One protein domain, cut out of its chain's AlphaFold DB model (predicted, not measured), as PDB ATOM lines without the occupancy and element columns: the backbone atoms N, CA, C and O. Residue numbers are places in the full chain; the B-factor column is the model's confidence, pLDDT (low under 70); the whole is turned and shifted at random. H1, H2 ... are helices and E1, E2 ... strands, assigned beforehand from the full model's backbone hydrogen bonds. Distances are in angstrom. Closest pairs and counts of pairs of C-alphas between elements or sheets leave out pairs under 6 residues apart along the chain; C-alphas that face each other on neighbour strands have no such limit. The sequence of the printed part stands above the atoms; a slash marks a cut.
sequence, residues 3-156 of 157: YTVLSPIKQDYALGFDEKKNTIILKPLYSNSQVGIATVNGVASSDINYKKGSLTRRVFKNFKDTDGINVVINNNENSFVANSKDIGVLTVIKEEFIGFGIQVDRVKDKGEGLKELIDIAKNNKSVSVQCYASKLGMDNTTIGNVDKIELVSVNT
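Overview. This is residues 3 to 156 of the 157 residues of an uncharacterized protein of Staphylococcus arlettae (UniProt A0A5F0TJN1). A closed barrel of five strands, with E1, E4, E5, E11 and E10 round the ring, makes one part of the domain, and a twisted sheet of four strands, E2, E3, E9 and E8, stands beside it. The hairpin E6 and E7 extends the barrel's wall by pairing with E11, and the one named helix, H1, bridges from this hairpin to the four-stranded sheet, outside the barrel. The 154 printed residues hold strands E1 to E9, then H1, then E10 and E11, and the class is mostly strand. The barrel is mixed and the sheet E2 E3 E9 E8 antiparallel; the whole is compact, with a radius of gyration of the C-alphas of 14.4 A and spans of 42 by 31 by 27 A.

Arrangement. E1, residues 3 to 8, has antiparallel E4, residues 34 to 41, on one side, with N 5 and O 38 2.8 A apart, and antiparallel E10, residues 128 to 139, on the other, with N 6 and O 131 2.8 A apart. E2, residues 14 to 18, and E3, residues 23 to 30, form a hairpin, with N 16 and O 25 3.0 A apart. E4 forms a hairpin with E5, residues 51 to 55, with N 35 and O 53 2.9 A apart. E6, residues 70 to 73, and E7, residues 76 to 83, form a hairpin, with N 71 and O 82 2.8 A apart. E8, residues 89 to 94, and E9, residues 97 to 103, form a hairpin, with N 92 and O 99 2.8 A apart; E9 is antiparallel to E3, with N 26 and O 100 2.9 A apart. H1, residues 112 to 123, is on one face of the sheet E2 E3 E9 E8, two layers, a helix over a sheet, at a height of 9.7 A. It runs across the strands, at 88 degrees to E2 on the local plane, over E2, E3 and, only just, with 3 C-alphas, E9. Its closest C-alphas to E2 are Ala 121 and Gly 16, 4.4 A apart, and to E7 Gly 113 and Ser 79, 4.3 A. In H1 every O i to N i+4 pair is within hydrogen-bond range. E11, residues 142 to 155, is parallel to E5, with N 143 and O 54 2.9 A apart, and to E6 on the same side, with N 72 and O 152 3.0 A apart; E10, its hairpin partner, is on the other side, with N 132 and O 151 2.8 A apart.

Along the chain. E1 begins at C-alpha 3, (34.796, 3.583, -20.979). E4 is 22.8 A long, H1 16.8 A, E10 24.3 A and E11 23.9 A. E10 bends by 96 degrees at residue 135 and E11 by 111 degrees at residue 145. E11 ends at C-alpha 155, (29.857, 9.857, -6.072).

Size, cuts and confidence. The C-alphas farthest apart, of Lys 20 and Asn 140, are 43.4 A apart. The printed part has no cut; the link from E5 to E6, 14 residues, is long. Residues 108 to 111 have pLDDT under 70.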
ATOM      1  N   TYR A   3      36.176   3.790 -21.401       94.44
ATOM      2  CA  TYR A   3      34.796   3.583 -20.979       94.44
ATOM      3  C   TYR A   3      33.889   4.655 -21.561       94.44
ATOM      4  O   TYR A   3      34.288   5.812 -21.720       94.44
ATOM      5  N   THR A   4      32.633   4.284 -21.786       95.69
ATOM      6  CA  THR A   4      31.542   5.254 -21.850       95.69
ATOM      7  C   THR A   4      30.873   5.318 -20.483       95.69
ATOM      8  O   THR A   4      30.336   4.320 -20.003       95.69
ATOM      9  N   VAL A   5      30.923   6.485 -19.846       96.38
ATOM     10  CA  VAL A   5      30.246   6.751 -18.577       96.38
ATOM     11  C   VAL A   5      28.803   7.134 -18.862       96.38
ATOM     12  O   VAL A   5      28.545   8.108 -19.568       96.38
ATOM     13  N   LEU A   6      27.880   6.367 -18.292       96.88
ATOM     14  CA  LEU A   6      26.448   6.631 -18.296       96.88
ATOM     15  C   LEU A   6      26.055   7.137 -16.907       96.88
ATOM     16  O   LEU A   6      26.139   6.398 -15.925       96.88
ATOM     17  N   SER A   7      25.657   8.403 -16.829       95.81
ATOM     18  CA  SER A   7      25.259   9.066 -15.587       95.81
ATOM     19  C   SER A   7      23.752   9.341 -15.617       95.81
ATOM     20  O   SER A   7      23.329  10.263 -16.318       95.81
ATOM     21  N   PRO A   8      22.904   8.532 -14.956       93.56
ATOM     22  CA  PRO A   8      21.470   8.805 -14.872       93.56
ATOM     23  C   PRO A   8      21.208  10.168 -14.230       93.56
ATOM     24  O   PRO A   8      21.911  10.606 -13.315       93.56
ATOM     25  N   ILE A   9      20.133  10.826 -14.654       88.25
ATOM     26  CA  ILE A   9      19.618  11.984 -13.920       88.25
ATOM     27  C   ILE A   9      19.093  11.490 -12.561       88.25
ATOM     28  O   ILE A   9      18.662  10.349 -12.441       88.25
ATOM     29  N   LYS A  10      19.117  12.322 -11.510       74.19
ATOM     30  CA  LYS A  10      18.757  11.909 -10.134       74.19
ATOM     31  C   LYS A  10      17.392  11.215  -9.998       74.19
ATOM     32  O   LYS A  10      17.205  10.419  -9.089       74.19
ATOM     33  N   GLN A  11      16.445  11.517 -10.884       76.44
ATOM     34  CA  GLN A  11      15.114  10.895 -10.904       76.44
ATOM     35  C   GLN A  11      15.103   9.505 -11.574       76.44
ATOM     36  O   GLN A  11      14.155   8.751 -11.392       76.44
ATOM     37  N   ASP A  12      16.175   9.158 -12.288       85.62
ATOM     38  CA  ASP A  12      16.331   7.971 -13.132       85.62
ATOM     39  C   ASP A  12      17.334   6.955 -12.545       85.62
ATOM     40  O   ASP A  12      17.852   6.090 -13.252       85.62
ATOM     41  N   TYR A  13      17.605   7.029 -11.238       92.12
ATOM     42  CA  TYR A  13      18.241   5.958 -10.469       92.12
ATOM     43  C   TYR A  13      17.537   5.772  -9.121       92.12
ATOM     44  O   TYR A  13      16.830   6.656  -8.644       92.12
ATOM     45  N   ALA A  14      17.731   4.616  -8.485       94.12
ATOM     46  CA  ALA A  14      17.293   4.398  -7.108       94.12
ATOM     47  C   ALA A  14      18.479   4.023  -6.218       94.12
ATOM     48  O   ALA A  14      19.242   3.124  -6.564       94.12
ATOM     49  N   LEU A  15      18.600   4.687  -5.072       96.12
ATOM     50  CA  LEU A  15      19.503   4.321  -3.987       96.12
ATOM     51  C   LEU A  15      18.743   4.461  -2.670       96.12
ATOM     52  O   LEU A  15      18.188   5.522  -2.396       96.12
ATOM     53  N   GLY A  16      18.698   3.400  -1.875       96.12
ATOM     54  CA  GLY A  16      18.013   3.415  -0.587       96.12
ATOM     55  C   GLY A  16      18.373   2.220   0.280       96.12
ATOM     56  O   GLY A  16      19.103   1.323  -0.146       96.12
ATOM     57  N   PHE A  17      17.863   2.213   1.507       97.12
ATOM     58  CA  PHE A  17      18.152   1.181   2.497       97.12
ATOM     59  C   PHE A  17      16.864   0.506   2.989       97.12
ATOM     60  O   PHE A  17      15.956   1.170   3.483       97.12
ATOM     61  N   ASP A  18      16.782  -0.820   2.861       96.31
ATOM     62  CA  ASP A  18      15.730  -1.644   3.463       96.31
ATOM     63  C   ASP A  18      16.193  -2.092   4.853       96.31
ATOM     64  O   ASP A  18      16.984  -3.030   4.989       96.31
ATOM     65  N   GLU A  19      15.697  -1.417   5.895       93.75
ATOM     66  CA  GLU A  19      16.055  -1.716   7.286       93.75
ATOM     67  C   GLU A  19      15.638  -3.118   7.724       93.75
ATOM     68  O   GLU A  19      16.379  -3.777   8.451       93.75
ATOM     69  N   LYS A  20      14.490  -3.615   7.246       94.19
ATOM     70  CA  LYS A  20      13.977  -4.935   7.641       94.19
ATOM     71  C   LYS A  20      14.864  -6.054   7.117       94.19
ATOM     72  O   LYS A  20      14.990  -7.091   7.761       94.19
ATOM     73  N   LYS A  21      15.451  -5.856   5.937       93.81
ATOM     74  CA  LYS A  21      16.341  -6.829   5.290       93.81
ATOM     75  C   LYS A  21      17.820  -6.498   5.452       93.81
ATOM     76  O   LYS A  21      18.640  -7.220   4.890       93.81
ATOM     77  N   ASN A  22      18.162  -5.411   6.146       94.81
ATOM     78  CA  ASN A  22      19.532  -4.908   6.266       94.81
ATOM     79  C   ASN A  22      20.250  -4.819   4.898       94.81
ATOM     80  O   ASN A  22      21.381  -5.278   4.726       94.81
ATOM     81  N   THR A  23      19.539  -4.310   3.886       96.75
ATOM     82  CA  THR A  23      19.946  -4.393   2.475       96.75
ATOM     83  C   THR A  23      19.967  -3.013   1.828       96.75
ATOM     84  O   THR A  23      18.973  -2.291   1.864       96.75
ATOM     85  N   ILE A  24      21.070  -2.665   1.168       97.06
ATOM     86  CA  ILE A  24      21.136  -1.498   0.281       97.06
ATOM     87  C   ILE A  24      20.497  -1.885  -1.054       97.06
ATOM     88  O   ILE A  24      20.835  -2.921  -1.625       97.06
ATOM     89  N   ILE A  25      19.596  -1.053  -1.565       97.25
ATOM     90  CA  ILE A  25      19.003  -1.196  -2.895       97.25
ATOM     91  C   ILE A  25      19.610  -0.130  -3.799       97.25
ATOM     92  O   ILE A  25      19.404   1.057  -3.563       97.25
ATOM     93  N   LEU A  26      20.311  -0.557  -4.847       97.19
ATOM     94  CA  LEU A  26      20.889   0.311  -5.870       97.19
ATOM     95  C   LEU A  26      20.387  -0.119  -7.251       97.19
ATOM     96  O   LEU A  26      20.651  -1.232  -7.688       97.19
ATOM     97  N   LYS A  27      19.682   0.755  -7.964       96.62
ATOM     98  CA  LYS A  27      19.293   0.567  -9.370       96.62
ATOM     99  C   LYS A  27      19.872   1.722 -10.169       96.62
ATOM    100  O   LYS A  27      19.260   2.791 -10.186       96.62
ATOM    101  N   PRO A  28      21.069   1.557 -10.747       95.75
ATOM    102  CA  PRO A  28      21.797   2.693 -11.278       95.75
ATOM    103  C   PRO A  28      21.337   3.099 -12.675       95.75
ATOM    104  O   PRO A  28      21.610   4.216 -13.074       95.75
ATOM    105  N   LEU A  29      20.662   2.229 -13.433       95.81
ATOM    106  CA  LEU A  29      20.166   2.574 -14.764       95.81
ATOM    107  C   LEU A  29      18.838   1.886 -15.066       95.81
ATOM    108  O   LEU A  29      18.648   0.702 -14.771       95.81
ATOM    109  N   TYR A  30      17.976   2.622 -15.761       96.06
ATOM    110  CA  TYR A  30      16.747   2.132 -16.371       96.06
ATOM    111  C   TYR A  30      16.787   2.371 -17.879       96.06
ATOM    112  O   TYR A  30      17.278   3.392 -18.352       96.06
ATOM    113  N   SER A  31      16.224   1.444 -18.644       95.81
ATOM    114  CA  SER A  31      15.877   1.668 -20.046       95.81
ATOM    115  C   SER A  31      14.909   2.840 -20.187       95.81
ATOM    116  O   SER A  31      14.151   3.134 -19.267       95.81
ATOM    117  N   ASN A  32      14.846   3.422 -21.385       95.81
ATOM    118  CA  ASN A  32      13.902   4.492 -21.713       95.81
ATOM    119  C   ASN A  32      14.030   5.718 -20.785       95.81
ATOM    120  O   ASN A  32      13.025   6.295 -20.374       95.81
ATOM    121  N   SER A  33      15.268   6.087 -20.444       95.75
ATOM    122  CA  SER A  33      15.602   7.193 -19.539       95.75
ATOM    123  C   SER A  33      16.617   8.152 -20.168       95.75
ATOM    124  O   SER A  33      17.258   7.832 -21.175       95.75
ATOM    125  N   GLN A  34      16.741   9.351 -19.595       95.81
ATOM    126  CA  GLN A  34      17.766  10.320 -19.981       95.81
ATOM    127  C   GLN A  34      19.045  10.075 -19.179       95.81
ATOM    128  O   GLN A  34      19.003   9.766 -17.989       95.81
ATOM    129  N   VAL A  35      20.195  10.251 -19.825       96.19
ATOM    130  CA  VAL A  35      21.504  10.060 -19.189       96.19
ATOM    131  C   VAL A  35      22.501  11.114 -19.659       96.19
ATOM    132  O   VAL A  35      22.451  11.590 -20.793       96.19
ATOM    133  N   GLY A  36      23.443  11.468 -18.794       96.31
ATOM    134  CA  GLY A  36      24.703  12.069 -19.198       96.31
ATOM    135  C   GLY A  36      25.613  11.009 -19.814       96.31
ATOM    136  O   GLY A  36      25.748   9.916 -19.265       96.31
ATOM    137  N   ILE A  37      26.246  11.337 -20.937       95.75
ATOM    138  CA  ILE A  37      27.196  10.475 -21.644       95.75
ATOM    139  C   ILE A  37      28.544  11.182 -21.719       95.75
ATOM    140  O   ILE A  37      28.628  12.336 -22.148       95.75
ATOM    141  N   ALA A  38      29.602  10.473 -21.344       94.62
ATOM    142  CA  ALA A  38      30.975  10.917 -21.538       94.62
ATOM    143  C   ALA A  38      31.882   9.736 -21.882       94.62
ATOM    144  O   ALA A  38      31.634   8.613 -21.453       94.62
ATOM    145  N   THR A  39      32.950   9.988 -22.632       93.00
ATOM    146  CA  THR A  39      33.980   8.983 -22.918       93.00
ATOM    147  C   THR A  39      35.224   9.325 -22.120       93.00
ATOM    148  O   THR A  39      35.692  10.461 -22.159       93.00
ATOM    149  N   VAL A  40      35.756   8.346 -21.393       91.69
ATOM    150  CA  VAL A  40      36.906   8.520 -20.500       91.69
ATOM    151  C   VAL A  40      37.936   7.416 -20.723       91.69
ATOM    152  O   VAL A  40      37.609   6.309 -21.157       91.69
ATOM    153  N   ASN A  41      39.197   7.719 -20.421       89.75
ATOM    154  CA  ASN A  41      40.272   6.733 -20.373       89.75
ATOM    155  C   ASN A  41      40.521   6.366 -18.910       89.75
ATOM    156  O   ASN A  41      41.053   7.179 -18.161       89.75
ATOM    157  N   GLY A  42      40.144   5.152 -18.512       87.88
ATOM    158  CA  GLY A  42      40.176   4.743 -17.109       87.88
ATOM    159  C   GLY A  42      39.001   5.287 -16.291       87.88
ATOM    160  O   GLY A  42      38.085   5.915 -16.817       87.88
ATOM    161  N   VAL A  43      39.022   4.997 -14.994       85.44
ATOM    162  CA  VAL A  43      38.048   5.527 -14.035       85.44
ATOM    163  C   VAL A  43      38.397   6.990 -13.755       85.44
ATOM    164  O   VAL A  43      39.559   7.312 -13.508       85.44
ATOM    165  N   ALA A  44      37.422   7.893 -13.864       80.62
ATOM    166  CA  ALA A  44      37.701   9.323 -13.817       80.62
ATOM    167  C   ALA A  44      38.037   9.787 -12.393       80.62
ATOM    168  O   ALA A  44      37.263   9.566 -11.463       80.62
ATOM    169  N   SER A  45      39.156  10.497 -12.242       74.06
ATOM    170  CA  SER A  45      39.604  11.086 -10.972       74.06
ATOM    171  C   SER A  45      39.213  12.561 -10.800       74.06
ATOM    172  O   SER A  45      39.603  13.185  -9.816       74.06
ATOM    173  N   SER A  46      38.506  13.142 -11.770       74.88
ATOM    174  CA  SER A  46      38.104  14.553 -11.815       74.88
ATOM    175  C   SER A  46      36.710  14.710 -12.424       74.88
ATOM    176  O   SER A  46      36.149  13.746 -12.950       74.88
ATOM    177  N   ASP A  47      36.186  15.937 -12.410       80.38
ATOM    178  CA  ASP A  47      34.886  16.268 -12.996       80.38
ATOM    179  C   ASP A  47      34.783  15.838 -14.464       80.38
ATOM    180  O   ASP A  47      35.695  16.038 -15.274       80.38
ATOM    181  N   ILE A  48      33.636  15.252 -14.805       85.12
ATOM    182  CA  ILE A  48      33.315  14.780 -16.149       85.12
ATOM    183  C   ILE A  48      32.336  15.758 -16.795       85.12
ATOM    184  O   ILE A  48      31.271  16.044 -16.244       85.12
ATOM    185  N   ASN A  49      32.657  16.223 -18.001       87.88
ATOM    186  CA  ASN A  49      31.718  16.997 -18.806       87.88
ATOM    187  C   ASN A  49      30.802  16.057 -19.604       87.88
ATOM    188  O   ASN A  49      31.258  15.337 -20.496       87.88
ATOM    189  N   TYR A  50      29.512  16.063 -19.280       93.06
ATOM    190  CA  TYR A  50      28.528  15.167 -19.876       93.06
ATOM    191  C   TYR A  50      27.797  15.808 -21.054       93.06
ATOM    192  O   TYR A  50      27.279  16.922 -20.970       93.06
ATOM    193  N   LYS A  51      27.643  15.039 -22.133       95.19
ATOM    194  CA  LYS A  51      26.650  15.320 -23.173       95.19
ATOM    195  C   LYS A  51      25.307  14.725 -22.766       95.19
ATOM    196  O   LYS A  51      25.260  13.644 -22.185       95.19
ATOM    197  N   LYS A  52      24.205  15.397 -23.103       95.75
ATOM    198  CA  LYS A  52      22.865  14.822 -22.930       95.75
ATOM    199  C   LYS A  52      22.662  13.675 -23.918       95.75
ATOM    200  O   LYS A  52      22.926  13.832 -25.110       95.75
ATOM    201  N   GLY A  53      22.161  12.558 -23.420       95.88
ATOM    202  CA  GLY A  53      21.817  11.389 -24.204       95.88
ATOM    203  C   GLY A  53      20.656  10.617 -23.598       95.88
ATOM    204  O   GLY A  53      20.024  11.054 -22.636       95.88
ATOM    205  N   SER A  54      20.357   9.463 -24.183       96.50
ATOM    206  CA  SER A  54      19.232   8.637 -23.748       96.50
ATOM    207  C   SER A  54      19.503   7.148 -23.907       96.50
ATOM    208  O   SER A  54      20.284   6.726 -24.761       96.50
ATOM    209  N   LEU A  55      18.838   6.354 -23.072       97.12
ATOM    210  CA  LEU A  55      18.793   4.903 -23.175       97.12
ATOM    211  C   LEU A  55      17.486   4.499 -23.842       97.12
ATOM    212  O   LEU A  55      16.412   4.911 -23.408       97.12
ATOM    213  N   THR A  56      17.556   3.663 -24.870       96.94
ATOM    214  CA  THR A  56      16.356   3.136 -25.530       96.94
ATOM    215  C   THR A  56      15.625   2.109 -24.655       96.94
ATOM    216  O   THR A  56      16.074   1.721 -23.570       96.94
ATOM    217  N   ARG A  57      14.442   1.671 -25.095       95.56
ATOM    218  CA  ARG A  57      13.713   0.582 -24.439       95.56
ATOM    219  C   ARG A  57      14.489  -0.733 -24.605       95.56
ATOM    220  O   ARG A  57      14.921  -1.037 -25.710       95.56
ATOM    221  N   ARG A  58      14.557  -1.549 -23.546       95.31
ATOM    222  CA  ARG A  58      15.234  -2.863 -23.540       95.31
ATOM    223  C   ARG A  58      16.744  -2.776 -23.795       95.31
ATOM    224  O   ARG A  58      17.328  -3.696 -24.365       95.31
ATOM    225  N   VAL A  59      17.384  -1.694 -23.348       96.06
ATOM    226  CA  VAL A  59      18.811  -1.436 -23.591       96.06
ATOM    227  C   VAL A  59      19.718  -2.532 -23.007       96.06
ATOM    228  O   VAL A  59      20.819  -2.748 -23.498       96.06
ATOM    229  N   PHE A  60      19.249  -3.281 -22.003       95.50
ATOM    230  CA  PHE A  60      20.004  -4.362 -21.355       95.50
ATOM    231  C   PHE A  60      19.667  -5.760 -21.884       95.50
ATOM    232  O   PHE A  60      20.093  -6.754 -21.302       95.50
ATOM    233  N   LYS A  61      18.908  -5.879 -22.983       93.38
ATOM    234  CA  LYS A  61      18.472  -7.178 -23.527       93.38
ATOM    235  C   LYS A  61      19.619  -8.165 -23.777       93.38
ATOM    236  O   LYS A  61      19.445  -9.366 -23.597       93.38
ATOM    237  N   ASN A  62      20.774  -7.657 -24.196       89.44
ATOM    238  CA  ASN A  62      21.951  -8.466 -24.516       89.44
ATOM    239  C   ASN A  62      23.028  -8.412 -23.424       89.44
ATOM    240  O   ASN A  62      24.150  -8.858 -23.668       89.44
ATOM    241  N   PHE A  63      22.712  -7.860 -22.250       91.44
ATOM    242  CA  PHE A  63      23.685  -7.672 -21.183       91.44
ATOM    243  C   PHE A  63      24.225  -9.020 -20.700       91.44
ATOM    244  O   PHE A  63      23.460  -9.946 -20.418       91.44
ATOM    245  N   LYS A  64      25.552  -9.133 -20.592       82.12
ATOM    246  CA  LYS A  64      26.224 -10.345 -20.112       82.12
ATOM    247  C   LYS A  64      27.225  -9.986 -19.024       82.12
ATOM    248  O   LYS A  64      28.274  -9.419 -19.314       82.12
ATOM    249  N   ASP A  65      26.914 -10.370 -17.788       73.56
ATOM    250  CA  ASP A  65      27.822 -10.197 -16.653       73.56
ATOM    251  C   ASP A  65      28.628 -11.473 -16.377       73.56
ATOM    252  O   ASP A  65      28.237 -12.320 -15.568       73.56
ATOM    253  N   THR A  66      29.742 -11.658 -17.083       76.25
ATOM    254  CA  THR A  66      30.611 -12.824 -16.858       76.25
ATOM    255  C   THR A  66      31.706 -12.582 -15.843       76.25
ATOM    256  O   THR A  66      32.241 -13.568 -15.348       76.25
ATOM    257  N   ASP A  67      31.996 -11.336 -15.472       82.31
ATOM    258  CA  ASP A  67      33.158 -10.983 -14.638       82.31
ATOM    259  C   ASP A  67      32.741 -10.346 -13.305       82.31
ATOM    260  O   ASP A  67      33.505 -10.354 -12.346       82.31
ATOM    261  N   GLY A  68      31.484  -9.923 -13.196       91.19
ATOM    262  CA  GLY A  68      30.957  -9.172 -12.073       91.19
ATOM    263  C   GLY A  68      31.083  -7.668 -12.307       91.19
ATOM    264  O   GLY A  68      31.949  -7.204 -13.045       91.19
ATOM    265  N   ILE A  69      30.227  -6.898 -11.647       93.88
ATOM    266  CA  ILE A  69      30.212  -5.436 -11.680       93.88
ATOM    267  C   ILE A  69      30.662  -4.950 -10.312       93.88
ATOM    268  O   ILE A  69      30.022  -5.260  -9.305       93.88
ATOM    269  N   ASN A  70      31.737  -4.171 -10.268       94.00
ATOM    270  CA  ASN A  70      32.178  -3.557  -9.024       94.00
ATOM    271  C   ASN A  70      31.273  -2.376  -8.667       94.00
ATOM    272  O   ASN A  70      30.879  -1.596  -9.534       94.00
ATOM    273  N   VAL A  71      30.980  -2.216  -7.382       94.81
ATOM    274  CA  VAL A  71      30.358  -1.020  -6.816       94.81
ATOM    275  C   VAL A  71      31.396  -0.323  -5.947       94.81
ATOM    276  O   VAL A  71      31.985  -0.944  -5.061       94.81
ATOM    277  N   VAL A  72      31.630   0.963  -6.197       94.44
ATOM    278  CA  VAL A  72      32.595   1.783  -5.449       94.44
ATOM    279  C   VAL A  72      31.995   3.132  -5.074       94.44
ATOM    280  O   VAL A  72      30.976   3.557  -5.625       94.44
ATOM    281  N   ILE A  73      32.664   3.827  -4.159       93.75
ATOM    282  CA  ILE A  73      32.387   5.227  -3.850       93.75
ATOM    283  C   ILE A  73      33.420   6.137  -4.522       93.75
ATOM    284  O   ILE A  73      34.606   5.813  -4.564       93.75
ATOM    285  N   ASN A  74      32.974   7.297  -5.013       91.75
ATOM    286  CA  ASN A  74      33.837   8.389  -5.481       91.75
ATOM    287  C   ASN A  74      34.885   7.975  -6.522       91.75
ATOM    288  O   ASN A  74      36.011   8.472  -6.499       91.75
ATOM    289  N   ASN A  75      34.530   7.042  -7.413       90.06
ATOM    290  CA  ASN A  75      35.420   6.540  -8.463       90.06
ATOM    291  C   ASN A  75      36.752   5.981  -7.913       90.06
ATOM    292  O   ASN A  75      37.757   5.940  -8.620       90.06
ATOM    293  N   ASN A  76      36.770   5.554  -6.647       87.06
ATOM    294  CA  ASN A  76      37.965   5.111  -5.945       87.06
ATOM    295  C   ASN A  76      37.869   3.619  -5.624       87.06
ATOM    296  O   ASN A  76      37.039   3.205  -4.815       87.06
ATOM    297  N   GLU A  77      38.751   2.810  -6.208       76.38
ATOM    298  CA  GLU A  77      38.799   1.364  -5.949       76.38
ATOM    299  C   GLU A  77      39.156   1.037  -4.491       76.38
ATOM    300  O   GLU A  77      38.696   0.032  -3.961       76.38
ATOM    301  N   ASN A  78      39.875   1.923  -3.788       82.69
ATOM    302  CA  ASN A  78      40.116   1.767  -2.347       82.69
ATOM    303  C   ASN A  78      38.843   1.988  -1.508       82.69
ATOM    304  O   ASN A  78      38.789   1.607  -0.342       82.69
ATOM    305  N   SER A  79      37.808   2.585  -2.102       88.31
ATOM    306  CA  SER A  79      36.474   2.756  -1.523       88.31
ATOM    307  C   SER A  79      35.490   1.736  -2.110       88.31
ATOM    308  O   SER A  79      34.328   2.053  -2.384       88.31
ATOM    309  N   PHE A  80      35.966   0.507  -2.316       92.19
ATOM    310  CA  PHE A  80      35.160  -0.631  -2.739       92.19
ATOM    311  C   PHE A  80      34.008  -0.915  -1.769       92.19
ATOM    312  O   PHE A  80      34.148  -0.817  -0.547       92.19
ATOM    313  N   VAL A  81      32.854  -1.253  -2.344       93.56
ATOM    314  CA  VAL A  81      31.634  -1.614  -1.617       93.56
ATOM    315  C   VAL A  81      31.386  -3.113  -1.723       93.56
ATOM    316  O   VAL A  81      31.251  -3.778  -0.702       93.56
ATOM    317  N   ALA A  82      31.240  -3.612  -2.954       93.94
ATOM    318  CA  ALA A  82      30.940  -5.006  -3.264       93.94
ATOM    319  C   ALA A  82      31.094  -5.268  -4.770       93.94
ATOM    320  O   ALA A  82      31.001  -4.345  -5.583       93.94
ATOM    321  N   ASN A  83      31.240  -6.533  -5.151       93.94
ATOM    322  CA  ASN A  83      31.102  -7.012  -6.521       93.94
ATOM    323  C   ASN A  83      29.726  -7.675  -6.711       93.94
ATOM    324  O   ASN A  83      29.198  -8.313  -5.802       93.94
ATOM    325  N   SER A  84      29.138  -7.563  -7.906       93.19
ATOM    326  CA  SER A  84      27.819  -8.128  -8.247       93.19
ATOM    327  C   SER A  84      27.694  -9.647  -8.045       93.19
ATOM    328  O   SER A  84      26.575 -10.170  -8.028       93.19
ATOM    329  N   LYS A  85      28.821 -10.350  -7.895       91.88
ATOM    330  CA  LYS A  85      28.912 -11.795  -7.661       91.88
ATOM    331  C   LYS A  85      29.260 -12.176  -6.226       91.88
ATOM    332  O   LYS A  85      29.321 -13.369  -5.924       91.88
ATOM    333  N   ASP A  86      29.500 -11.202  -5.356       91.75
ATOM    334  CA  ASP A  86      29.827 -11.479  -3.966       91.75
ATOM    335  C   ASP A  86      28.669 -12.174  -3.252       91.75
ATOM    336  O   ASP A  86      27.483 -11.922  -3.490       91.75
ATOM    337  N   ILE A  87      29.023 -13.030  -2.294       89.88
ATOM    338  CA  ILE A  87      28.047 -13.583  -1.358       89.88
ATOM    339  C   ILE A  87      27.390 -12.415  -0.617       89.88
ATOM    340  O   ILE A  87      28.066 -11.600   0.006       89.88
ATOM    341  N   GLY A  88      26.059 -12.356  -0.667       92.19
ATOM    342  CA  GLY A  88      25.289 -11.255  -0.088       92.19
ATOM    343  C   GLY A  88      24.893 -10.171  -1.088       92.19
ATOM    344  O   GLY A  88      24.165  -9.262  -0.699       92.19
ATOM    345  N   VAL A  89      25.291 -10.273  -2.360       94.75
ATOM    346  CA  VAL A  89      24.797  -9.394  -3.424       94.75
ATOM    347  C   VAL A  89      23.792 -10.136  -4.299       94.75
ATOM    348  O   VAL A  89      24.088 -11.154  -4.917       94.75
ATOM    349  N   LEU A  90      22.566  -9.616  -4.349       95.00
ATOM    350  CA  LEU A  90      21.544 -10.031  -5.298       95.00
ATOM    351  C   LEU A  90      21.570  -9.091  -6.500       95.00
ATOM    352  O   LEU A  90      21.101  -7.956  -6.414       95.00
ATOM    353  N   THR A  91      22.060  -9.587  -7.627       94.06
ATOM    354  CA  THR A  91      22.092  -8.834  -8.881       94.06
ATOM    355  C   THR A  91      20.889  -9.200  -9.743       94.06
ATOM    356  O   THR A  91      20.621 -10.369 -10.010       94.06
ATOM    357  N   VAL A  92      20.138  -8.187 -10.172       92.94
ATOM    358  CA  VAL A  92      18.954  -8.321 -11.023       92.94
ATOM    359  C   VAL A  92      19.214  -7.577 -12.323       92.94
ATOM    360  O   VAL A  92      19.285  -6.351 -12.338       92.94
ATOM    361  N   ILE A  93      19.318  -8.329 -13.413       91.19
ATOM    362  CA  ILE A  93      19.505  -7.799 -14.764       91.19
ATOM    363  C   ILE A  93      18.265  -8.188 -15.556       91.19
ATOM    364  O   ILE A  93      18.013  -9.367 -15.803       91.19
ATOM    365  N   LYS A  94      17.452  -7.192 -15.893       92.25
ATOM    366  CA  LYS A  94      16.293  -7.330 -16.776       92.25
ATOM    367  C   LYS A  94      16.501  -6.438 -17.983       92.25
ATOM    368  O   LYS A  94      17.295  -5.504 -17.922       92.25
ATOM    369  N   GLU A  95      15.751  -6.675 -19.056       94.00
ATOM    370  CA  GLU A  95      15.832  -5.818 -20.243       94.00
ATOM    371  C   GLU A  95      15.612  -4.337 -19.873       94.00
ATOM    372  O   GLU A  95      16.233  -3.453 -20.459       94.00
ATOM    373  N   GLU A  96      14.765  -4.069 -18.874       93.88
ATOM    374  CA  GLU A  96      14.370  -2.731 -18.444       93.88
ATOM    375  C   GLU A  96      15.321  -2.057 -17.452       93.88
ATOM    376  O   GLU A  96      15.317  -0.832 -17.393       93.88
ATOM    377  N   PHE A  97      16.101  -2.790 -16.654       94.56
ATOM    378  CA  PHE A  97      16.990  -2.188 -15.653       94.56
ATOM    379  C   PHE A  97      18.069  -3.155 -15.167       94.56
ATOM    380  O   PHE A  97      17.913  -4.377 -15.229       94.56
ATOM    381  N   ILE A  98      19.113  -2.580 -14.576       94.88
ATOM    382  CA  ILE A  98      20.080  -3.296 -13.740       94.88
ATOM    383  C   ILE A  98      19.888  -2.843 -12.295       94.88
ATOM    384  O   ILE A  98      19.619  -1.669 -12.034       94.88
ATOM    385  N   GLY A  99      19.971  -3.773 -11.349       95.38
ATOM    386  CA  GLY A  99      19.841  -3.479  -9.931       95.38
ATOM    387  C   GLY A  99      20.613  -4.441  -9.042       95.38
ATOM    388  O   GLY A  99      20.834  -5.595  -9.397       95.38
ATOM    389  N   PHE A 100      20.966  -3.953  -7.862       96.44
ATOM    390  CA  PHE A 100      21.741  -4.642  -6.843       96.44
ATOM    391  C   PHE A 100      21.019  -4.535  -5.499       96.44
ATOM    392  O   PHE A 100      20.593  -3.452  -5.090       96.44
ATOM    393  N   GLY A 101      20.880  -5.667  -4.818       97.00
ATOM    394  CA  GLY A 101      20.537  -5.752  -3.404       97.00
ATOM    395  C   GLY A 101      21.765  -6.201  -2.625       97.00
ATOM    396  O   GLY A 101      22.151  -7.358  -2.738       97.00
ATOM    397  N   ILE A 102      22.381  -5.307  -1.856       96.25
ATOM    398  CA  ILE A 102      23.633  -5.567  -1.132       96.25
ATOM    399  C   ILE A 102      23.310  -5.784   0.352       96.25
ATOM    400  O   ILE A 102      22.944  -4.839   1.054       96.25
ATOM    401  N   GLN A 103      23.413  -7.024   0.830       95.25
ATOM    402  CA  GLN A 103      23.154  -7.411   2.221       95.25
ATOM    403  C   GLN A 103      24.367  -7.085   3.098       95.25
ATOM    404  O   GLN A 103      25.401  -7.753   3.028       95.25
ATOM    405  N   VAL A 104      24.237  -6.060   3.938       92.38
ATOM    406  CA  VAL A 104      25.356  -5.443   4.672       92.38
ATOM    407  C   VAL A 104      26.096  -6.421   5.585       92.38
ATOM    408  O   VAL A 104      27.309  -6.336   5.766       92.38
ATOM    409  N   ASP A 105      25.376  -7.355   6.194       90.31
ATOM    410  CA  ASP A 105      25.930  -8.346   7.112       90.31
ATOM    411  C   ASP A 105      26.677  -9.476   6.393       90.31
ATOM    412  O   ASP A 105      27.566 -10.075   7.006       90.31
ATOM    413  N   ARG A 106      26.364  -9.724   5.113       90.00
ATOM    414  CA  ARG A 106      26.860 -10.877   4.346       90.00
ATOM    415  C   ARG A 106      28.004 -10.568   3.391       90.00
ATOM    416  O   ARG A 106      28.770 -11.482   3.089       90.00
ATOM    417  N   VAL A 107      28.147  -9.316   2.958       87.00
ATOM    418  CA  VAL A 107      29.327  -8.888   2.195       87.00
ATOM    419  C   VAL A 107      30.559  -9.010   3.095       87.00
ATOM    420  O   VAL A 107      30.597  -8.458   4.199       87.00
ATOM    421  N   LYS A 108      31.539  -9.802   2.649       69.06
ATOM    422  CA  LYS A 108      32.714 -10.173   3.451       69.06
ATOM    423  C   LYS A 108      33.733  -9.035   3.563       69.06
ATOM    424  O   LYS A 108      34.272  -8.839   4.650       69.06
ATOM    425  N   ASP A 109      33.925  -8.255   2.501       66.81
ATOM    426  CA  ASP A 109      34.820  -7.093   2.491       66.81
ATOM    427  C   ASP A 109      34.073  -5.814   2.881       66.81
ATOM    428  O   ASP A 109      33.593  -5.039   2.059       66.81
ATOM    429  N   LYS A 110      33.969  -5.589   4.195       63.91
ATOM    430  CA  LYS A 110      33.318  -4.414   4.801       63.91
ATOM    431  C   LYS A 110      34.245  -3.196   4.812       63.91
ATOM    432  O   LYS A 110      34.464  -2.592   5.866       63.91
ATOM    433  N   GLY A 111      34.814  -2.875   3.651       69.75
ATOM    434  CA  GLY A 111      35.651  -1.693   3.457       69.75
ATOM    435  C   GLY A 111      34.920  -0.396   3.817       69.75
ATOM    436  O   GLY A 111      33.705  -0.372   4.045       69.75
ATOM    437  N   GLU A 112      35.658   0.712   3.869       83.19
ATOM    438  CA  GLU A 112      35.094   2.027   4.213       83.19
ATOM    439  C   GLU A 112      33.968   2.448   3.253       83.19
ATOM    440  O   GLU A 112      32.982   3.043   3.693       83.19
ATOM    441  N   GLY A 113      34.044   2.025   1.983       90.06
ATOM    442  CA  GLY A 113      33.020   2.289   0.972       90.06
ATOM    443  C   GLY A 113      31.637   1.746   1.340       90.06
ATOM    444  O   GLY A 113      30.639   2.438   1.145       90.06
ATOM    445  N   LEU A 114      31.541   0.544   1.927       92.31
ATOM    446  CA  LEU A 114      30.248  -0.025   2.328       92.31
ATOM    447  C   LEU A 114      29.588   0.804   3.436       92.31
ATOM    448  O   LEU A 114      28.389   1.066   3.375       92.31
ATOM    449  N   LYS A 115      30.363   1.238   4.437       91.50
ATOM    450  CA  LYS A 115      29.850   2.084   5.527       91.50
ATOM    451  C   LYS A 115      29.347   3.421   4.993       91.50
ATOM    452  O   LYS A 115      28.262   3.854   5.378       91.50
ATOM    453  N   GLU A 116      30.103   4.037   4.088       93.44
ATOM    454  CA  GLU A 116      29.706   5.290   3.449       93.44
ATOM    455  C   GLU A 116      28.436   5.108   2.604       93.44
ATOM    456  O   GLU A 116      27.506   5.905   2.722       93.44
ATOM    457  N   LEU A 117      28.321   4.019   1.833       94.81
ATOM    458  CA  LEU A 117      27.116   3.755   1.045       94.81
ATOM    459  C   LEU A 117      25.872   3.548   1.920       94.81
ATOM    460  O   LEU A 117      24.796   4.028   1.564       94.81
ATOM    461  N   ILE A 118      26.000   2.870   3.066       94.56
ATOM    462  CA  ILE A 118      24.899   2.719   4.033       94.56
ATOM    463  C   ILE A 118      24.443   4.088   4.528       94.56
ATOM    464  O   ILE A 118      23.245   4.359   4.568       94.56
ATOM    465  N   ASP A 119      25.389   4.946   4.904       94.62
ATOM    466  CA  ASP A 119      25.096   6.284   5.404       94.62
ATOM    467  C   ASP A 119      24.416   7.160   4.338       94.62
ATOM    468  O   ASP A 119      23.407   7.809   4.619       94.62
ATOM    469  N   ILE A 120      24.894   7.115   3.090       94.75
ATOM    470  CA  ILE A 120      24.250   7.773   1.944       94.75
ATOM    471  C   ILE A 120      22.815   7.265   1.766       94.75
ATOM    472  O   ILE A 120      21.887   8.071   1.653       94.75
ATOM    473  N   ALA A 121      22.632   5.942   1.757       94.75
ATOM    474  CA  ALA A 121      21.358   5.290   1.476       94.75
ATOM    475  C   ALA A 121      20.316   5.491   2.588       94.75
ATOM    476  O   ALA A 121      19.130   5.606   2.291       94.75
ATOM    477  N   LYS A 122      20.737   5.552   3.857       95.31
ATOM    478  CA  LYS A 122      19.847   5.822   4.999       95.31
ATOM    479  C   LYS A 122      19.421   7.283   5.077       95.31
ATOM    480  O   LYS A 122      18.278   7.569   5.415       95.31
ATOM    481  N   ASN A 123      20.331   8.200   4.758       93.38
ATOM    482  CA  ASN A 123      20.096   9.636   4.914       93.38
ATOM    483  C   ASN A 123      19.641  10.334   3.622       93.38
ATOM    484  O   ASN A 123      19.540  11.558   3.603       93.38
ATOM    485  N   ASN A 124      19.382   9.589   2.538       85.69
ATOM    486  CA  ASN A 124      18.992  10.125   1.227       85.69
ATOM    487  C   ASN A 124      19.919  11.257   0.739       85.69
ATOM    488  O   ASN A 124      19.463  12.266   0.185       85.69
ATOM    489  N   LYS A 125      21.232  11.110   0.970       87.81
ATOM    490  CA  LYS A 125      22.214  12.125   0.571       87.81
ATOM    491  C   LYS A 125      22.183  12.311  -0.945       87.81
ATOM    492  O   LYS A 125      22.009  11.359  -1.704       87.81
ATOM    493  N   SER A 126      22.342  13.554  -1.398       86.25
ATOM    494  CA  SER A 126      22.414  13.831  -2.831       86.25
ATOM    495  C   SER A 126      23.727  13.297  -3.390       86.25
ATOM    496  O   SER A 126      24.789  13.706  -2.935       86.25
ATOM    497  N   VAL A 127      23.636  12.410  -4.376       92.62
ATOM    498  CA  VAL A 127      24.788  11.785  -5.035       92.62
ATOM    499  C   VAL A 127      24.587  11.755  -6.545       92.62
ATOM    500  O   VAL A 127      23.452  11.836  -7.032       92.62
ATOM    501  N   SER A 128      25.683  11.614  -7.284       91.75
ATOM    502  CA  SER A 128      25.641  11.209  -8.689       91.75
ATOM    503  C   SER A 128      26.012   9.735  -8.810       91.75
ATOM    504  O   SER A 128      26.852   9.226  -8.071       91.75
ATOM    505  N   VAL A 129      25.367   9.028  -9.733       95.38
ATOM    506  CA  VAL A 129      25.688   7.631 -10.036       95.38
ATOM    507  C   VAL A 129      26.353   7.597 -11.401       95.38
ATOM    508  O   VAL A 129      25.930   8.302 -12.308       95.38
ATOM    509  N   GLN A 130      27.409   6.808 -11.551       95.69
ATOM    510  CA  GLN A 130      28.153   6.679 -12.800       95.69
ATOM    511  C   GLN A 130      28.321   5.202 -13.129       95.69
ATOM    512  O   GLN A 130      28.860   4.444 -12.328       95.69
ATOM    513  N   CYS A 131      27.869   4.786 -14.309       96.31
ATOM    514  CA  CYS A 131      28.076   3.433 -14.817       96.31
ATOM    515  C   CYS A 131      29.122   3.451 -15.925       96.31
ATOM    516  O   CYS A 131      28.923   4.090 -16.956       96.31
ATOM    517  N   TYR A 132      30.213   2.724 -15.729       96.00
ATOM    518  CA  TYR A 132      31.305   2.614 -16.686       96.00
ATOM    519  C   TYR A 132      31.054   1.421 -17.601       96.00
ATOM    520  O   TYR A 132      31.319   0.270 -17.246       96.00
ATOM    521  N   ALA A 133      30.518   1.702 -18.786       95.25
ATOM    522  CA  ALA A 133      30.271   0.701 -19.808       95.25
ATOM    523  C   ALA A 133      31.500   0.544 -20.713       95.25
ATOM    524  O   ALA A 133      31.969   1.509 -21.321       95.25
ATOM    525  N   SER A 134      32.018  -0.680 -20.812       93.12
ATOM    526  CA  SER A 134      33.145  -1.028 -21.691       93.12
ATOM    527  C   SER A 134      32.687  -1.515 -23.068       93.12
ATOM    528  O   SER A 134      33.452  -1.464 -24.030       93.12
ATOM    529  N   LYS A 135      31.428  -1.959 -23.183       93.38
ATOM    530  CA  LYS A 135      30.834  -2.414 -24.440       93.38
ATOM    531  C   LYS A 135      29.367  -2.003 -24.536       93.38
ATOM    532  O   LYS A 135      28.538  -2.426 -23.730       93.38
ATOM    533  N   LEU A 136      29.061  -1.187 -25.538       94.75
ATOM    534  CA  LEU A 136      27.717  -0.708 -25.850       94.75
ATOM    535  C   LEU A 136      27.592  -0.407 -27.347       94.75
ATOM    536  O   LEU A 136      28.604  -0.245 -28.030       94.75
ATOM    537  N   GLY A 137      26.361  -0.320 -27.846       95.00
ATOM    538  CA  GLY A 137      26.060   0.230 -29.166       95.00
ATOM    539  C   GLY A 137      25.320   1.553 -29.031       95.00
ATOM    540  O   GLY A 137      24.331   1.676 -28.300       95.00
ATOM    541  N   MET A 138      25.833   2.558 -29.730       94.12
ATOM    542  CA  MET A 138      25.375   3.939 -29.663       94.12
ATOM    543  C   MET A 138      25.287   4.524 -31.064       94.12
ATOM    544  O   MET A 138      26.198   4.340 -31.868       94.12
ATOM    545  N   ASP A 139      24.214   5.268 -31.311       94.62
ATOM    546  CA  ASP A 139      24.075   6.161 -32.456       94.62
ATOM    547  C   ASP A 139      23.963   7.601 -31.941       94.62
ATOM    548  O   ASP A 139      23.031   7.954 -31.211       94.62
ATOM    549  N   ASN A 140      24.965   8.422 -32.260       92.00
ATOM    550  CA  ASN A 140      25.165   9.753 -31.689       92.00
ATOM    551  C   ASN A 140      25.144   9.757 -30.141       92.00
ATOM    552  O   ASN A 140      26.117   9.336 -29.525       92.00
ATOM    553  N   THR A 141      24.064  10.225 -29.505       94.12
ATOM    554  CA  THR A 141      23.879  10.220 -28.040       94.12
ATOM    555  C   THR A 141      22.747   9.289 -27.587       94.12
ATOM    556  O   THR A 141      22.277   9.369 -26.451       94.12
ATOM    557  N   THR A 142      22.301   8.391 -28.467       96.94
ATOM    558  CA  THR A 142      21.257   7.399 -28.189       96.94
ATOM    559  C   THR A 142      21.886   6.020 -28.027       96.94
ATOM    560  O   THR A 142      22.478   5.487 -28.964       96.94
ATOM    561  N   ILE A 143      21.747   5.419 -26.844       97.44
ATOM    562  CA  ILE A 143      22.264   4.077 -26.550       97.44
ATOM    563  C   ILE A 143      21.198   3.030 -26.889       97.44
ATOM    564  O   ILE A 143      20.136   2.957 -26.256       97.44
ATOM    565  N   GLY A 144      21.494   2.206 -27.894       96.19
ATOM    566  CA  GLY A 144      20.641   1.109 -28.356       96.19
ATOM    567  C   GLY A 144      20.805  -0.167 -27.530       96.19
ATOM    568  O   GLY A 144      19.847  -0.911 -27.330       96.19
ATOM    569  N   ASN A 145      22.011  -0.409 -27.016       95.50
ATOM    570  CA  ASN A 145      22.320  -1.562 -26.180       95.50
ATOM    571  C   ASN A 145      23.497  -1.272 -25.250       95.50
ATOM    572  O   ASN A 145      24.466  -0.632 -25.646       95.50
ATOM    573  N   VAL A 146      23.433  -1.806 -24.035       95.62
ATOM    574  CA  VAL A 146      24.556  -1.908 -23.106       95.62
ATOM    575  C   VAL A 146      24.836  -3.392 -22.929       95.62
ATOM    576  O   VAL A 146      23.990  -4.129 -22.426       95.62
ATOM    577  N   ASP A 147      26.017  -3.829 -23.357       92.81
ATOM    578  CA  ASP A 147      26.395  -5.242 -23.311       92.81
ATOM    579  C   ASP A 147      27.210  -5.563 -22.055       92.81
ATOM    580  O   ASP A 147      27.121  -6.680 -21.542       92.81
ATOM    581  N   LYS A 148      28.008  -4.595 -21.572       93.56
ATOM    582  CA  LYS A 148      28.872  -4.753 -20.397       93.56
ATOM    583  C   LYS A 148      29.055  -3.444 -19.626       93.56
ATOM    584  O   LYS A 148      29.397  -2.415 -20.212       93.56
ATOM    585  N   ILE A 149      28.878  -3.519 -18.308       94.94
ATOM    586  CA  ILE A 149      29.297  -2.514 -17.320       94.94
ATOM    587  C   ILE A 149      30.368  -3.171 -16.457       94.94
ATOM    588  O   ILE A 149      30.208  -4.322 -16.076       94.94
ATOM    589  N   GLU A 150      31.447  -2.455 -16.171       93.25
ATOM    590  CA  GLU A 150      32.550  -2.965 -15.337       93.25
ATOM    591  C   GLU A 150      32.466  -2.403 -13.912       93.25
ATOM    592  O   GLU A 150      32.817  -3.061 -12.934       93.25
ATOM    593  N   LEU A 151      31.977  -1.166 -13.795       94.25
ATOM    594  CA  LEU A 151      31.965  -0.415 -12.550       94.25
ATOM    595  C   LEU A 151      30.708   0.445 -12.445       94.25
ATOM    596  O   LEU A 151      30.330   1.142 -13.389       94.25
ATOM    597  N   VAL A 152      30.108   0.442 -11.263       96.12
ATOM    598  CA  VAL A 152      29.125   1.425 -10.819       96.12
ATOM    599  C   VAL A 152      29.750   2.219  -9.683       96.12
ATOM    600  O   VAL A 152      30.191   1.661  -8.683       96.12
ATOM    601  N   SER A 153      29.782   3.533  -9.829       95.25
ATOM    602  CA  SER A 153      30.316   4.437  -8.823       95.25
ATOM    603  C   SER A 153      29.212   5.336  -8.286       95.25
ATOM    604  O   SER A 153      28.462   5.936  -9.060       95.25
ATOM    605  N   VAL A 154      29.111   5.423  -6.962       95.25
ATOM    606  CA  VAL A 154      28.262   6.394  -6.268       95.25
ATOM    607  C   VAL A 154      29.163   7.521  -5.779       95.25
ATOM    608  O   VAL A 154      30.026   7.313  -4.931       95.25
ATOM    609  N   ASN A 155      28.987   8.716  -6.331       92.44
ATOM    610  CA  ASN A 155      29.857   9.857  -6.072       92.44
ATOM    611  C   ASN A 155      29.136  10.888  -5.200       92.44
ATOM    612  O   ASN A 155      28.022  11.319  -5.511       92.44
ATOM    613  N   THR A 156      29.791  11.273  -4.108       87.50
ATOM    614  CA  THR A 156      29.336  12.276  -3.137       87.50
ATOM    615  C   THR A 156      29.918  13.665  -3.394       87.50
ATOM    616  O   THR A 156      29.517  14.616  -2.723       87.50
TER     617      THR A 156